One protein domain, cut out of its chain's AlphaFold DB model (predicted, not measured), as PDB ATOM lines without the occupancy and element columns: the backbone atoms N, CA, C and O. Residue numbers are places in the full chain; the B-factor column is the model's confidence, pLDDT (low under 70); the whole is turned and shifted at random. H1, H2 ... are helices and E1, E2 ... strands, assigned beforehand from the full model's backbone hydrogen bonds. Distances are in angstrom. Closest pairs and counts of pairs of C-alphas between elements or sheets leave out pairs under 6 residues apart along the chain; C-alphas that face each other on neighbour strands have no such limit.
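AT A GLANCE: This is residues 84 to 180 and 193 to 214 of the 569 residues of an uncharacterized protein of Talaromyces islandicus (UniProt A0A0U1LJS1). Two long helices, H1 and H5, run side by side through the middle of the domain, with a short two-strand ladder, E1 and E2, packed on one side of the pair and two crossing helices, H3 and H4, over the other. Short H2 sits at one end, and the unnamed stretch of residues 126 to 145 wraps round the outside from E2 to H3. The printed part has 119 residues, with five named helices and two named strands in the order E1, H1, H2, E2, H3, H4, H5; the sheet, E1 beside E2, is parallel, and the class is mostly helix. The whole is compact, with a radius of gyration of the C-alphas of 13.6 A and spans of 38 by 29 by 24 A.

IN THESE COORDINATES: E1, residues 91 to 94, begins at C-alpha 91 (120.025, 92.622, 151.952). H1, residues 97 to 112, is 22.8 A long, and H2 holds residues 114 to 119. E2 is residues 122 to 125. H3, residues 146 to 158, begins at C-alpha 146 (148.193, 90.983, 158.208) and is 18.5 A long. H4, residues 163 to 173, is 15.8 A long. H5, residues 195 to 210, is 23.0 A long and ends at C-alpha 210 (131.731, 85.426, 146.196).

HOW THE PARTS SIT: E1 and E2 are parallel neighbours at 11 degrees, with N 92 and O 122 2.9 A apart and N 124 and O 92 2.8 A apart, within hydrogen-bond range. E1, H1, H2 and E2 form a strand-helix-strand unit, two parallel neighbour strands with helices between them, and its crossover is right-handed. The closest C-alphas of E1 and H1 are those of Leu 94 and Cys 100, 6.1 A; those of E2 and H5 are Ile 125 and Ala 205, 7.3 A. H1 and H2 only just touch, only at the corner, with 3 pairs of C-alphas within 8 A, closest Ile 110 and Leu 116, 5.3 A. Residues 100 to 107 of H1 touch H5 at a shallow tilt of 29 degrees, the same way; the closest C-alphas are those of Leu 107 and Leu 208, 6.3 A. H3 touches H1 about perpendicular, at 88 degrees, closest at the C-alphas of Leu 111 and Leu 151, 6.4 A. H3 touches H4 at a steep tilt of 63 degrees, opposite ways, closest at Ile 156 and Glu 166, 6.3 A between C-alphas. H4 touches H5 about perpendicular, at 77 degrees, with the C-alphas of Met 172 and Ile 200 5.1 A apart. E2 and H4 are apart. In H1, H3, H4 and H5 every O i to N i+4 pair is within hydrogen-bond range; in H2 0 of 2 are, beside 3 of 3 O i to N i+3 pairs.

THE WHOLE: The C-alphas farthest apart, those of Ile 86 and Gly 133, are 39.6 A apart. Residues 181 to 192 are not printed, and C-alphas 180 and 193 are 11.0 A apart across this cut, in the link from H4 to H5. The link from E2 to H3 is long, with 20 residues. The mean pLDDT of the printed part is 88.9; residues 84 to 86, 129 to 133, 180 and 193 to 195 are under 70.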
ATOM      1  N   ASP A  84     126.942  89.332 165.920       55.62
ATOM      2  CA  ASP A  84     125.962  88.312 166.288       55.62
ATOM      3  C   ASP A  84     125.258  87.833 165.000       55.62
ATOM      4  O   ASP A  84     124.794  88.684 164.231       55.62
ATOM      5  N   PRO A  85     125.163  86.515 164.730       58.06
ATOM      6  CA  PRO A  85     124.438  85.974 163.578       58.06
ATOM      7  C   PRO A  85     123.020  86.543 163.414       58.06
ATOM      8  O   PRO A  85     122.515  86.616 162.297       58.06
ATOM      9  N   ILE A  86     122.392  86.988 164.509       61.12
ATOM     10  CA  ILE A  86     121.069  87.634 164.510       61.12
ATOM     11  C   ILE A  86     121.075  88.994 163.781       61.12
ATOM     12  O   ILE A  86     120.040  89.416 163.268       61.12
ATOM     13  N   ASN A  87     122.224  89.668 163.694       75.50
ATOM     14  CA  ASN A  87     122.362  91.024 163.157       75.50
ATOM     15  C   ASN A  87     122.911  91.079 161.719       75.50
ATOM     16  O   ASN A  87     123.139  92.176 161.207       75.50
ATOM     17  N   VAL A  88     123.136  89.940 161.050       84.75
ATOM     18  CA  VAL A  88     123.570  89.945 159.644       84.75
ATOM     19  C   VAL A  88     122.392  90.335 158.746       84.75
ATOM     20  O   VAL A  88     121.351  89.671 158.778       84.75
ATOM     21  N   PRO A  89     122.522  91.385 157.918       90.50
ATOM     22  CA  PRO A  89     121.436  91.801 157.051       90.50
ATOM     23  C   PRO A  89     121.207  90.777 155.933       90.50
ATOM     24  O   PRO A  89     122.141  90.243 155.335       90.50
ATOM     25  N   ARG A  90     119.933  90.543 155.605       94.12
ATOM     26  CA  ARG A  90     119.545  89.724 154.445       94.12
ATOM     27  C   ARG A  90     119.846  90.427 153.113       94.12
ATOM     28  O   ARG A  90     120.117  89.753 152.118       94.12
ATOM     29  N   THR A  91     119.791  91.758 153.113       95.38
ATOM     30  CA  THR A  91     120.025  92.622 151.952       95.38
ATOM     31  C   THR A  91     121.172  93.573 152.245       95.38
ATOM     32  O   THR A  91     121.149  94.254 153.267       95.38
ATOM     33  N   ILE A  92     122.147  93.648 151.344       95.56
ATOM     34  CA  ILE A  92     123.230  94.632 151.407       95.56
ATOM     35  C   ILE A  92     122.967  95.692 150.350       95.56
ATOM     36  O   ILE A  92     122.785  95.355 149.184       95.56
ATOM     37  N   GLN A  93     122.990  96.959 150.744       93.00
ATOM     38  CA  GLN A  93     122.885  98.083 149.820       93.00
ATOM     39  C   GLN A  93     124.240  98.766 149.703       93.00
ATOM     40  O   GLN A  93     124.914  98.970 150.705       93.00
ATOM     41  N   LEU A  94     124.657  99.091 148.483       91.75
ATOM     42  CA  LEU A  94     125.926  99.743 148.180       91.75
ATOM     43  C   LEU A  94     125.654 101.006 147.355       91.75
ATOM     44  O   LEU A  94     125.600 100.965 146.123       91.75
ATOM     45  N   ARG A  95     125.473 102.136 148.046       85.81
ATOM     46  CA  ARG A  95     125.202 103.456 147.447       85.81
ATOM     47  C   ARG A  95     126.282 104.475 147.811       85.81
ATOM     48  O   ARG A  95     126.758 105.220 146.953       85.81
ATOM     49  N   SER A  96     126.654 104.527 149.085       86.25
ATOM     50  CA  SER A  96     127.448 105.599 149.690       86.25
ATOM     51  C   SER A  96     128.761 105.103 150.316       86.25
ATOM     52  O   SER A  96     129.038 103.904 150.381       86.25
ATOM     53  N   GLU A  97     129.601 106.037 150.779       88.38
ATOM     54  CA  GLU A  97     130.853 105.723 151.495       88.38
ATOM     55  C   GLU A  97     130.582 105.018 152.828       88.38
ATOM     56  O   GLU A  97     131.359 104.155 153.258       88.38
ATOM     57  N   GLN A  98     129.468 105.385 153.471       90.56
ATOM     58  CA  GLN A  98     129.021 104.779 154.716       90.56
ATOM     59  C   GLN A  98     128.648 103.318 154.477       90.56
ATOM     60  O   GLN A  98     129.211 102.440 155.131       90.56
ATOM     61  N   ASP A  99     127.821 103.056 153.464       91.19
ATOM     62  CA  ASP A  99     127.405 101.695 153.116       91.19
ATOM     63  C   ASP A  99     128.610 100.821 152.763       91.19
ATOM     64  O   ASP A  99     128.733  99.694 153.233       91.19
ATOM     65  N   CYS A 100     129.569 101.361 151.999       91.62
ATOM     66  CA  CYS A 100     130.812 100.652 151.688       91.62
ATOM     67  C   CYS A 100     131.627 100.329 152.935       91.62
ATOM     68  O   CYS A 100     132.300  99.302 152.999       91.62
ATOM     69  N   SER A 101     131.617 101.221 153.922       93.44
ATOM     70  CA  SER A 101     132.353 101.008 155.160       93.44
ATOM     71  C   SER A 101     131.726  99.906 155.997       93.44
ATOM     72  O   SER A 101     132.456  99.024 156.447       93.44
ATOM     73  N   GLU A 102     130.406  99.910 156.142       94.19
ATOM     74  CA  GLU A 102     129.656  98.860 156.834       94.19
ATOM     75  C   GLU A 102     129.791  97.511 156.122       94.19
ATOM     76  O   GLU A 102     130.150  96.508 156.741       94.19
ATOM     77  N   ALA A 103     129.619  97.499 154.802       95.69
ATOM     78  CA  ALA A 103     129.735  96.302 153.985       95.69
ATOM     79  C   ALA A 103     131.167  95.737 153.959       95.69
ATOM     80  O   ALA A 103     131.343  94.521 153.951       95.69
ATOM     81  N   PHE A 104     132.205  96.580 154.027       96.88
ATOM     82  CA  PHE A 104     133.592  96.124 154.187       96.88
ATOM     83  C   PHE A 104     133.825  95.451 155.548       96.88
ATOM     84  O   PHE A 104     134.501  94.426 155.623       96.88
ATOM     85  N   HIS A 105     133.262  95.997 156.630       95.50
ATOM     86  CA  HIS A 105     133.340  95.360 157.947       95.50
ATOM     87  C   HIS A 105     132.600  94.021 157.973       95.50
ATOM     88  O   HIS A 105     133.128  93.047 158.509       95.50
ATOM     89  N   LEU A 106     131.426  93.954 157.342       96.44
ATOM     90  CA  LEU A 106     130.683  92.710 157.171       96.44
ATOM     91  C   LEU A 106     131.474  91.689 156.341       96.44
ATOM     92  O   LEU A 106     131.555  90.531 156.738       96.44
ATOM     93  N   LEU A 107     132.113  92.109 155.243       97.75
ATOM     94  CA  LEU A 107     132.983  91.245 154.443       97.75
ATOM     95  C   LEU A 107     134.092  90.632 155.306       97.75
ATOM     96  O   LEU A 107     134.262  89.418 155.288       97.75
ATOM     97  N   LEU A 108     134.815  91.439 156.090       97.19
ATOM     98  CA  LEU A 108     135.847  90.915 156.991       97.19
ATOM     99  C   LEU A 108     135.268  89.932 158.015       97.19
ATOM    100  O   LEU A 108     135.845  88.869 158.227       97.19
ATOM    101  N   ALA A 109     134.109  90.239 158.604       96.19
ATOM    102  CA  ALA A 109     133.441  89.332 159.533       96.19
ATOM    103  C   ALA A 109     133.089  87.986 158.875       96.19
ATOM    104  O   ALA A 109     133.307  86.941 159.482       96.19
ATOM    105  N   ILE A 110     132.613  87.993 157.624       97.25
ATOM    106  CA  ILE A 110     132.324  86.770 156.858       97.25
ATOM    107  C   ILE A 110     133.607  86.006 156.523       97.25
ATOM    108  O   ILE A 110     133.626  84.779 156.576       97.25
ATOM    109  N   LEU A 111     134.696  86.702 156.197       97.00
ATOM    110  CA  LEU A 111     135.978  86.051 155.921       97.00
ATOM    111  C   LEU A 111     136.554  85.349 157.159       97.00
ATOM    112  O   LEU A 111     137.186  84.304 157.017       97.00
ATOM    113  N   HIS A 112     136.295  85.877 158.358       96.25
ATOM    114  CA  HIS A 112     136.607  85.209 159.627       96.25
ATOM    115  C   HIS A 112     135.615  84.096 159.977       96.25
ATOM    116  O   HIS A 112     136.007  83.054 160.499       96.25
ATOM    117  N   ASN A 113     134.331  84.298 159.684       95.50
ATOM    118  CA  ASN A 113     133.265  83.335 159.927       95.50
ATOM    119  C   ASN A 113     132.367  83.173 158.692       95.50
ATOM    120  O   ASN A 113     131.377  83.887 158.512       95.50
ATOM    121  N   ALA A 114     132.685  82.167 157.875       94.88
ATOM    122  CA  ALA A 114     131.999  81.908 156.611       94.88
ATOM    123  C   ALA A 114     130.492  81.620 156.766       94.88
ATOM    124  O   ALA A 114     129.739  81.800 155.809       94.88
ATOM    125  N   GLU A 115     130.023  81.210 157.952       94.62
ATOM    126  CA  GLU A 115     128.596  80.965 158.202       94.62
ATOM    127  C   GLU A 115     127.750  82.238 158.052       94.62
ATOM    128  O   GLU A 115     126.590  82.167 157.640       94.62
ATOM    129  N   LEU A 116     128.338  83.413 158.304       95.12
ATOM    130  CA  LEU A 116     127.651  84.699 158.169       95.12
ATOM    131  C   LEU A 116     127.235  84.978 156.711       95.12
ATOM    132  O   LEU A 116     126.186  85.575 156.468       95.12
ATOM    133  N   GLY A 117     127.986  84.471 155.728       94.50
ATOM    134  CA  GLY A 117     127.669  84.630 154.304       94.50
ATOM    135  C   GLY A 117     126.382  83.919 153.864       94.50
ATOM    136  O   GLY A 117     125.766  84.296 152.869       94.50
ATOM    137  N   TYR A 118     125.911  82.915 154.613       95.06
ATOM    138  CA  TYR A 118     124.691  82.166 154.275       95.06
ATOM    139  C   TYR A 118     123.394  82.953 154.516       95.06
ATOM    140  O   TYR A 118     122.337  82.541 154.011       95.06
ATOM    141  N   TYR A 119     123.461  84.043 155.286       95.69
ATOM    142  CA  TYR A 119     122.317  84.899 155.605       95.69
ATOM    143  C   TYR A 119     122.028  85.932 154.510       95.69
ATOM    144  O   TYR A 119     120.875  86.345 154.362       95.69
ATOM    145  N   ILE A 120     123.032  86.301 153.713       96.69
ATOM    146  CA  ILE A 120     122.889  87.269 152.622       96.69
ATOM    147  C   ILE A 120     122.136  86.616 151.460       96.69
ATOM    148  O   ILE A 120     122.493  85.533 150.990       96.69
ATOM    149  N   ARG A 121     121.080  87.289 150.998       97.19
ATOM    150  CA  ARG A 121     120.224  86.849 149.883       97.19
ATOM    151  C   ARG A 121     120.141  87.869 148.758       97.19
ATOM    152  O   ARG A 121     119.900  87.470 147.622       97.19
ATOM    153  N   HIS A 122     120.350  89.148 149.057       97.56
ATOM    154  CA  HIS A 122     120.154  90.232 148.100       97.56
ATOM    155  C   HIS A 122     121.303  91.241 148.189       97.56
ATOM    156  O   HIS A 122     121.728  91.598 149.291       97.56
ATOM    157  N   ILE A 123     121.801  91.695 147.041       97.06
ATOM    158  CA  ILE A 123     122.805  92.761 146.955       97.06
ATOM    159  C   ILE A 123     122.300  93.824 145.977       97.06
ATOM    160  O   ILE A 123     122.051  93.522 144.810       97.06
ATOM    161  N   ASP A 124     122.190  95.059 146.457       94.38
ATOM    162  CA  ASP A 124     121.753  96.218 145.687       94.38
ATOM    163  C   ASP A 124     122.959  97.129 145.411       94.38
ATOM    164  O   ASP A 124     123.555  97.700 146.327       94.38
ATOM    165  N   ILE A 125     123.327  97.275 144.142       91.75
ATOM    166  CA  ILE A 125     124.449  98.082 143.656       91.75
ATOM    167  C   ILE A 125     123.865  99.342 143.013       91.75
ATOM    168  O   ILE A 125     123.555  99.373 141.825       91.75
ATOM    169  N   LEU A 126     123.668 100.380 143.825       84.88
ATOM    170  CA  LEU A 126     122.831 101.537 143.470       84.88
ATOM    171  C   LEU A 126     123.624 102.745 142.965       84.88
ATOM    172  O   LEU A 126     123.053 103.804 142.710       84.88
ATOM    173  N   ARG A 127     124.948 102.629 142.856       79.50
ATOM    174  CA  ARG A 127     125.782 103.705 142.323       79.50
ATOM    175  C   ARG A 127     125.891 103.607 140.811       79.50
ATOM    176  O   ARG A 127     126.108 102.529 140.274       79.50
ATOM    177  N   ASP A 128     125.835 104.765 140.167       71.88
ATOM    178  CA  ASP A 128     126.013 104.878 138.730       71.88
ATOM    179  C   ASP A 128     127.389 104.443 138.226       71.88
ATOM    180  O   ASP A 128     128.419 104.650 138.878       71.88
ATOM    181  N   THR A 129     127.395 103.851 137.041       66.44
ATOM    182  CA  THR A 129     128.558 103.213 136.411       66.44
ATOM    183  C   THR A 129     128.779 103.679 134.978       66.44
ATOM    184  O   THR A 129     129.809 103.344 134.386       66.44
ATOM    185  N   SER A 130     127.860 104.500 134.466       56.22
ATOM    186  CA  SER A 130     127.851 105.048 133.110       56.22
ATOM    187  C   SER A 130     129.106 105.869 132.785       56.22
ATOM    188  O   SER A 130     129.591 105.787 131.662       56.22
ATOM    189  N   PHE A 131     129.728 106.552 133.761       58.25
ATOM    190  CA  PHE A 131     130.991 107.288 133.571       58.25
ATOM    191  C   PHE A 131     132.118 106.794 134.481       58.25
ATOM    192  O   PHE A 131     132.232 107.187 135.648       58.25
ATOM    193  N   HIS A 132     133.016 105.975 133.928       63.12
ATOM    194  CA  HIS A 132     134.206 105.516 134.635       63.12
ATOM    195  C   HIS A 132     135.483 105.656 133.792       63.12
ATOM    196  O   HIS A 132     135.559 105.238 132.645       63.12
ATOM    197  N   GLY A 133     136.512 106.263 134.385       68.06
ATOM    198  CA  GLY A 133     137.881 106.250 133.869       68.06
ATOM    199  C   GLY A 133     138.713 105.177 134.565       68.06
ATOM    200  O   GLY A 133     138.257 104.575 135.532       68.06
ATOM    201  N   HIS A 134     139.956 104.966 134.130       76.06
ATOM    202  CA  HIS A 134     140.842 103.993 134.778       76.06
ATOM    203  C   HIS A 134     141.026 104.278 136.272       76.06
ATOM    204  O   HIS A 134     141.332 105.408 136.673       76.06
ATOM    205  N   PHE A 135     140.921 103.231 137.091       82.56
ATOM    206  CA  PHE A 135     141.267 103.326 138.498       82.56
ATOM    207  C   PHE A 135     142.751 103.659 138.674       82.56
ATOM    208  O   PHE A 135     143.633 103.008 138.116       82.56
ATOM    209  N   LYS A 136     143.028 104.672 139.498       84.75
ATOM    210  CA  LYS A 136     144.386 105.036 139.905       84.75
ATOM    211  C   LYS A 136     144.597 104.630 141.365       84.75
ATOM    212  O   LYS A 136     143.917 105.184 142.239       84.75
ATOM    213  N   PRO A 137     145.524 103.697 141.647       86.69
ATOM    214  CA  PRO A 137     145.864 103.337 143.013       86.69
ATOM    215  C   PRO A 137     146.364 104.547 143.804       86.69
ATOM    216  O   PRO A 137     147.140 105.357 143.300       86.69
ATOM    217  N   THR A 138     145.939 104.658 145.059       88.00
ATOM    218  CA  THR A 138     146.404 105.701 145.992       88.00
ATOM    219  C   THR A 138     146.882 105.061 147.294       88.00
ATOM    220  O   THR A 138     146.628 103.870 147.515       88.00
ATOM    221  N   PRO A 139     147.541 105.817 148.192       90.19
ATOM    222  CA  PRO A 139     147.857 105.320 149.525       90.19
ATOM    223  C   PRO A 139     146.619 104.746 150.227       90.19
ATOM    224  O   PRO A 139     145.517 105.282 150.097       90.19
ATOM    225  N   VAL A 140     146.809 103.629 150.930       90.62
ATOM    226  CA  VAL A 140     145.740 102.915 151.643       90.62
ATOM    227  C   VAL A 140     145.145 103.783 152.752       90.62
ATOM    228  O   VAL A 140     145.866 104.500 153.443       90.62
ATOM    229  N   GLN A 141     143.823 103.716 152.926       91.06
ATOM    230  CA  GLN A 141     143.078 104.513 153.912       91.06
ATOM    231  C   GLN A 141     142.489 103.647 155.036       91.06
ATOM    232  O   GLN A 141     142.177 104.141 156.124       91.06
ATOM    233  N   ARG A 142     142.321 102.345 154.784       91.06
ATOM    234  CA  ARG A 142     141.954 101.332 155.775       91.06
ATOM    235  C   ARG A 142     143.214 100.609 156.238       91.06
ATOM    236  O   ARG A 142     143.924 100.016 155.431       91.06
ATOM    237  N   PHE A 143     143.468 100.650 157.541       90.44
ATOM    238  CA  PHE A 143     144.490  99.826 158.179       90.44
ATOM    239  C   PHE A 143     143.838  98.527 158.636       90.44
ATOM    240  O   PHE A 143     142.832  98.562 159.343       90.44
ATOM    241  N   ILE A 144     144.397  97.404 158.201       93.50
ATOM    242  CA  ILE A 144     143.926  96.056 158.521       93.50
ATOM    243  C   ILE A 144     145.091  95.227 159.060       93.50
ATOM    244  O   ILE A 144     146.254  95.578 158.837       93.50
ATOM    245  N   SER A 145     144.786  94.147 159.779       95.12
ATOM    246  CA  SER A 145     145.816  93.215 160.236       95.12
ATOM    247  C   SER A 145     146.415  92.435 159.056       95.12
ATOM    248  O   SER A 145     145.827  92.359 157.974       95.12
ATOM    249  N   GLU A 146     147.592  91.833 159.248       94.69
ATOM    250  CA  GLU A 146     148.193  90.983 158.208       94.69
ATOM    251  C   GLU A 146     147.352  89.719 157.951       94.69
ATOM    252  O   GLU A 146     147.285  89.232 156.825       94.69
ATOM    253  N   GLU A 147     146.648  89.229 158.974       96.06
ATOM    254  CA  GLU A 147     145.698  88.121 158.853       96.06
ATOM    255  C   GLU A 147     144.514  88.494 157.950       96.06
ATOM    256  O   GLU A 147     144.263  87.811 156.956       96.06
ATOM    257  N   ASP A 148     143.858  89.631 158.211       96.25
ATOM    258  CA  ASP A 148     142.773  90.153 157.364       96.25
ATOM    259  C   ASP A 148     143.240  90.357 155.921       96.25
ATOM    260  O   ASP A 148     142.515  90.083 154.963       96.25
ATOM    261  N   ARG A 149     144.476  90.840 155.754       96.06
ATOM    262  CA  ARG A 149     145.064  91.074 154.437       96.06
ATOM    263  C   ARG A 149     145.220  89.772 153.658       96.06
ATOM    264  O   ARG A 149     144.917  89.743 152.466       96.06
ATOM    265  N   MET A 150     145.668  88.707 154.316       96.88
ATOM    266  CA  MET A 150     145.775  87.378 153.716       96.88
ATOM    267  C   MET A 150     144.401  86.808 153.342       96.88
ATOM    268  O   MET A 150     144.249  86.278 152.240       96.88
ATOM    269  N   LEU A 151     143.396  86.970 154.209       97.50
ATOM    270  CA  LEU A 151     142.020  86.545 153.935       97.50
ATOM    271  C   LEU A 151     141.424  87.279 152.726       97.50
ATOM    272  O   LEU A 151     140.880  86.639 151.823       97.50
ATOM    273  N   LEU A 152     141.587  88.605 152.657       97.50
ATOM    274  CA  LEU A 152     141.131  89.409 151.521       97.50
ATOM    275  C   LEU A 152     141.804  88.979 150.217       97.50
ATOM    276  O   LEU A 152     141.118  88.772 149.220       97.50
ATOM    277  N   ARG A 153     143.128  88.788 150.213       97.44
ATOM    278  CA  ARG A 153     143.857  88.314 149.024       97.44
ATOM    279  C   ARG A 153     143.360  86.958 148.544       97.44
ATOM    280  O   ARG A 153     143.172  86.761 147.347       97.44
ATOM    281  N   GLN A 154     143.111  86.032 149.467       96.00
ATOM    282  CA  GLN A 154     142.557  84.732 149.110       96.00
ATOM    283  C   GLN A 154     141.160  84.867 148.490       96.00
ATOM    284  O   GLN A 154     140.880  84.216 147.484       96.00
ATOM    285  N   ALA A 155     140.302  85.726 149.042       96.00
ATOM    286  CA  ALA A 155     138.976  85.980 148.491       96.00
ATOM    287  C   ALA A 155     139.038  86.623 147.092       96.00
ATOM    288  O   ALA A 155     138.324  86.190 146.192       96.00
ATOM    289  N   ILE A 156     139.949  87.578 146.873       96.56
ATOM    290  CA  ILE A 156     140.188  88.215 145.566       96.56
ATOM    291  C   ILE A 156     140.617  87.175 144.519       96.56
ATOM    292  O   ILE A 156     140.073  87.145 143.416       96.56
ATOM    293  N   ARG A 157     141.530  86.266 144.880       94.62
ATOM    294  CA  ARG A 157     141.960  85.165 144.001       94.62
ATOM    295  C   ARG A 157     140.839  84.184 143.689       94.62
ATOM    296  O   ARG A 157     140.733  83.718 142.559       94.62
ATOM    297  N   ASN A 158     139.973  83.898 144.661       91.69
ATOM    298  CA  ASN A 158     138.793  83.062 144.437       91.69
ATOM    299  C   ASN A 158     137.813  83.703 143.433       91.69
ATOM    300  O   ASN A 158     137.095  82.976 142.751       91.69
ATOM    301  N   CYS A 159     137.824  85.036 143.302       92.62
ATOM    302  CA  CYS A 159     137.100  85.784 142.269       92.62
ATOM    303  C   CYS A 159     137.829  85.842 140.913       92.62
ATOM    304  O   CYS A 159     137.331  86.479 139.989       92.62
ATOM    305  N   GLY A 160     138.967  85.160 140.757       91.38
ATOM    306  CA  GLY A 160     139.677  85.040 139.481       91.38
ATOM    307  C   GLY A 160     140.699  86.141 139.197       91.38
ATOM    308  O   GLY A 160     141.268  86.145 138.107       91.38
ATOM    309  N   TRP A 161     140.973  87.036 140.151       93.38
ATOM    310  CA  TRP A 161     141.990  88.081 140.003       93.38
ATOM    311  C   TRP A 161     143.330  87.669 140.612       93.38
ATOM    312  O   TRP A 161     143.401  87.240 141.765       93.38
ATOM    313  N   TYR A 162     144.404  87.846 139.843       93.25
ATOM    314  CA  TYR A 162     145.764  87.456 140.214       93.25
ATOM    315  C   TYR A 162     146.754  88.587 139.907       93.25
ATOM    316  O   TYR A 162     146.440  89.526 139.177       93.25
ATOM    317  N   ASP A 163     147.958  88.494 140.469       93.12
ATOM    318  CA  ASP A 163     149.079  89.396 140.192       93.12
ATOM    319  C   ASP A 163     148.716  90.890 140.340       93.12
ATOM    320  O   ASP A 163     148.389  91.361 141.431       93.12
ATOM    321  N   MET A 164     148.788  91.655 139.249       90.88
ATOM    322  CA  MET A 164     148.532  93.097 139.251       90.88
ATOM    323  C   MET A 164     147.068  93.433 139.545       90.88
ATOM    324  O   MET A 164     146.801  94.426 140.225       90.88
ATOM    325  N   ASP A 165     146.133  92.599 139.086       91.31
ATOM    326  CA  ASP A 165     144.706  92.799 139.340       91.31
ATOM    327  C   ASP A 165     144.382  92.537 140.812       91.31
ATOM    328  O   ASP A 165     143.600  93.273 141.414       91.31
ATOM    329  N   GLU A 166     145.057  91.562 141.434       95.50
ATOM    330  CA  GLU A 166     144.929  91.296 142.870       95.50
ATOM    331  C   GLU A 166     145.318  92.529 143.703       95.50
ATOM    332  O   GLU A 166     144.577  92.938 144.599       95.50
ATOM    333  N   GLU A 167     146.461  93.152 143.397       95.00
ATOM    334  CA  GLU A 167     146.907  94.365 144.095       95.00
ATOM    335  C   GLU A 167     145.976  95.553 143.850       95.00
ATOM    336  O   GLU A 167     145.746  96.364 144.752       95.00
ATOM    337  N   MET A 168     145.430  95.664 142.641       93.25
ATOM    338  CA  MET A 168     144.530  96.747 142.272       93.25
ATOM    339  C   MET A 168     143.188  96.635 143.003       93.25
ATOM    340  O   MET A 168     142.752  97.610 143.619       93.25
ATOM    341  N   VAL A 169     142.577  95.449 143.015       95.38
ATOM    342  CA  VAL A 169     141.336  95.182 143.759       95.38
ATOM    343  C   VAL A 169     141.566  95.351 145.260       95.38
ATOM    344  O   VAL A 169     140.771  96.008 145.933       95.38
ATOM    345  N   LEU A 170     142.688  94.857 145.797       96.75
ATOM    346  CA  LEU A 170     143.035  95.089 147.200       96.75
ATOM    347  C   LEU A 170     143.163  96.590 147.497       96.75
ATOM    348  O   LEU A 170     142.650  97.061 148.511       96.75
ATOM    349  N   ASN A 171     143.803  97.361 146.613       94.88
ATOM    350  CA  ASN A 171     143.902  98.807 146.781       94.88
ATOM    351  C   ASN A 171     142.523  99.468 146.819       94.88
ATOM    352  O   ASN A 171     142.330 100.308 147.693       94.88
ATOM    353  N   MET A 172     141.587  99.079 145.940       94.38
ATOM    354  CA  MET A 172     140.200  99.572 145.927       94.38
ATOM    355  C   MET A 172     139.489  99.297 147.258       94.38
ATOM    356  O   MET A 172     138.917 100.211 147.849       94.38
ATOM    357  N   LEU A 173     139.574  98.064 147.766       95.56
ATOM    358  CA  LEU A 173     138.926  97.657 149.019       95.56
ATOM    359  C   LEU A 173     139.469  98.415 150.238       95.56
ATOM    360  O   LEU A 173     138.738  98.666 151.194       95.56
ATOM    361  N   LEU A 174     140.742  98.823 150.208       95.19
ATOM    362  CA  LEU A 174     141.387  99.568 151.294       95.19
ATOM    363  C   LEU A 174     141.129 101.083 151.262       95.19
ATOM    364  O   LEU A 174     141.756 101.830 152.020       95.19
ATOM    365  N   GLN A 175     140.206 101.549 150.424       91.94
ATOM    366  CA  GLN A 175     139.774 102.946 150.380       91.94
ATOM    367  C   GLN A 175     138.527 103.166 151.240       91.94
ATOM    368  O   GLN A 175     137.661 102.298 151.362       91.94
ATOM    369  N   LYS A 176     138.437 104.342 151.859       86.06
ATOM    370  CA  LYS A 176     137.237 104.818 152.561       86.06
ATOM    371  C   LYS A 176     136.504 105.872 151.743       86.06
ATOM    372  O   LYS A 176     135.288 105.809 151.635       86.06
ATOM    373  N   ASN A 177     137.266 106.783 151.149       84.12
ATOM    374  CA  ASN A 177     136.730 107.951 150.476       84.12
ATOM    375  C   ASN A 177     136.685 107.714 148.968       84.12
ATOM    376  O   ASN A 177     137.643 107.209 148.366       84.12
ATOM    377  N   PHE A 178     135.590 108.141 148.357       80.00
ATOM    378  CA  PHE A 178     135.399 108.111 146.919       80.00
ATOM    379  C   PHE A 178     136.185 109.210 146.199       80.00
ATOM    380  O   PHE A 178     136.441 109.022 145.019       80.00
ATOM    381  N   ASP A 179     136.639 110.268 146.888       70.44
ATOM    382  CA  ASP A 179     137.581 111.272 146.361       70.44
ATOM    383  C   ASP A 179     138.331 112.037 147.480       70.44
ATOM    384  O   ASP A 179     137.692 112.538 148.405       70.44
ATOM    385  N   PRO A 180     139.670 112.193 147.406       51.06
ATOM    386  CA  PRO A 180     140.411 113.139 148.252       51.06
ATOM    387  C   PRO A 180     140.848 114.467 147.576       51.06
ATOM    388  O   PRO A 180     141.162 115.405 148.304       51.06
ATOM    389  N   ARG A 193     133.610 112.753 138.699       48.31
ATOM    390  CA  ARG A 193     133.111 112.515 140.080       48.31
ATOM    391  C   ARG A 193     132.709 111.066 140.397       48.31
ATOM    392  O   ARG A 193     132.566 110.705 141.563       48.31
ATOM    393  N   HIS A 194     132.499 110.227 139.381       55.22
ATOM    394  CA  HIS A 194     131.875 108.908 139.569       55.22
ATOM    395  C   HIS A 194     132.860 107.741 139.456       55.22
ATOM    396  O   HIS A 194     132.589 106.661 139.968       55.22
ATOM    397  N   THR A 195     134.059 107.972 138.918       68.88
ATOM    398  CA  THR A 195     134.967 106.891 138.518       68.88
ATOM    399  C   THR A 195     135.448 106.036 139.697       68.88
ATOM    400  O   THR A 195     135.288 104.817 139.688       68.88
ATOM    401  N   ARG A 196     136.004 106.649 140.747       80.56
ATOM    402  CA  ARG A 196     136.654 105.917 141.842       80.56
ATOM    403  C   ARG A 196     135.655 105.175 142.723       80.56
ATOM    404  O   ARG A 196     135.862 103.999 143.014       80.56
ATOM    405  N   GLY A 197     134.579 105.844 143.133       83.81
ATOM    406  CA  GLY A 197     133.560 105.224 143.978       83.81
ATOM    407  C   GLY A 197     132.884 104.026 143.312       83.81
ATOM    408  O   GLY A 197     132.630 103.036 143.991       83.81
ATOM    409  N   SER A 198     132.679 104.058 141.992       83.88
ATOM    410  CA  SER A 198     132.091 102.933 141.257       83.88
ATOM    411  C   SER A 198     133.032 101.726 141.195       83.88
ATOM    412  O   SER A 198     132.579 100.605 141.409       83.88
ATOM    413  N   HIS A 199     134.348 101.932 141.040       88.06
ATOM    414  CA  HIS A 199     135.324 100.839 141.167       88.06
ATOM    415  C   HIS A 199     135.323 100.225 142.572       88.06
ATOM    416  O   HIS A 199     135.315  99.004 142.703       88.06
ATOM    417  N   ILE A 200     135.307 101.057 143.621       91.25
ATOM    418  CA  ILE A 200     135.318 100.588 145.016       91.25
ATOM    419  C   ILE A 200     134.053  99.782 145.327       91.25
ATOM    420  O   ILE A 200     134.154  98.668 145.839       91.25
ATOM    421  N   ILE A 201     132.876 100.321 144.992       91.69
ATOM    422  CA  ILE A 201     131.590  99.650 145.218       91.69
ATOM    423  C   ILE A 201     131.530  98.325 144.475       91.69
ATOM    424  O   ILE A 201     131.168  97.319 145.073       91.69
ATOM    425  N   GLN A 202     131.908  98.302 143.198       92.19
ATOM    426  CA  GLN A 202     131.842  97.073 142.421       92.19
ATOM    427  C   GLN A 202     132.846  96.021 142.892       92.19
ATOM    428  O   GLN A 202     132.488  94.850 142.981       92.19
ATOM    429  N   ALA A 203     134.073  96.418 143.246       95.00
ATOM    430  CA  ALA A 203     135.046  95.498 143.830       95.00
ATOM    431  C   ALA A 203     134.503  94.885 145.129       95.00
ATOM    432  O   ALA A 203     134.532  93.669 145.308       95.00
ATOM    433  N   LEU A 204     133.942  95.712 146.015       96.88
ATOM    434  CA  LEU A 204     133.332  95.241 147.255       96.88
ATOM    435  C   LEU A 204     132.127  94.324 146.994       96.88
ATOM    436  O   LEU A 204     132.017  93.273 147.623       96.88
ATOM    437  N   ALA A 205     131.267  94.680 146.038       96.62
ATOM    438  CA  ALA A 205     130.112  93.882 145.646       96.62
ATOM    439  C   ALA A 205     130.527  92.490 145.159       96.62
ATOM    440  O   ALA A 205     129.964  91.501 145.616       96.62
ATOM    441  N   VAL A 206     131.544  92.390 144.296       96.56
ATOM    442  CA  VAL A 206     132.041  91.097 143.799       96.56
ATOM    443  C   VAL A 206     132.538  90.208 144.936       96.56
ATOM    444  O   VAL A 206     132.233  89.016 144.971       96.56
ATOM    445  N   LEU A 207     133.280  90.775 145.887       97.44
ATOM    446  CA  LEU A 207     133.771  90.023 147.041       97.44
ATOM    447  C   LEU A 207     132.623  89.563 147.946       97.44
ATOM    448  O   LEU A 207     132.652  88.443 148.441       97.44
ATOM    449  N   LEU A 208     131.588  90.384 148.127       97.50
ATOM    450  CA  LEU A 208     130.389  89.992 148.871       97.50
ATOM    451  C   LEU A 208     129.598  88.899 148.152       97.50
ATOM    452  O   LEU A 208     129.168  87.945 148.796       97.50
ATOM    453  N   ILE A 209     129.452  88.996 146.827       96.31
ATOM    454  CA  ILE A 209     128.843  87.954 145.995       96.31
ATOM    455  C   ILE A 209     129.597  86.633 146.186       96.31
ATOM    456  O   ILE A 209     128.975  85.601 146.430       96.31
ATOM    457  N   SER A 210     130.933  86.654 146.135       95.19
ATOM    458  CA  SER A 210     131.731  85.426 146.196       95.19
ATOM    459  C   SER A 210     131.681  84.718 147.552       95.19
ATOM    460  O   SER A 210     131.801  83.493 147.604       95.19
ATOM    461  N   VAL A 211     131.447  85.459 148.639       95.38
ATOM    462  CA  VAL A 211     131.282  84.897 149.990       95.38
ATOM    463  C   VAL A 211     129.819  84.651 150.382       95.38
ATOM    464  O   VAL A 211     129.562  84.200 151.497       95.38
ATOM    465  N   SER A 212     128.862  84.901 149.481       96.12
ATOM    466  CA  SER A 212     127.420  84.743 149.726       96.12
ATOM    467  C   SER A 212     126.846  83.569 148.922       96.12
ATOM    468  O   SER A 212     126.194  83.769 147.896       96.12
ATOM    469  N   PRO A 213     127.023  82.309 149.368       93.88
ATOM    470  CA  PRO A 213     126.627  81.125 148.595       93.88
ATOM    471  C   PRO A 213     125.116  81.018 148.344       93.88
ATOM    472  O   PRO A 213     124.682  80.225 147.509       93.88
ATOM    473  N   ASN A 214     124.316  81.777 149.086       95.62
ATOM    474  CA  ASN A 214     122.860  81.762 149.091       95.62
ATOM    475  C   ASN A 214     122.238  82.987 148.400       95.62
ATOM    476  O   ASN A 214     121.040  83.222 148.550       95.62
TER     477      ASN A 214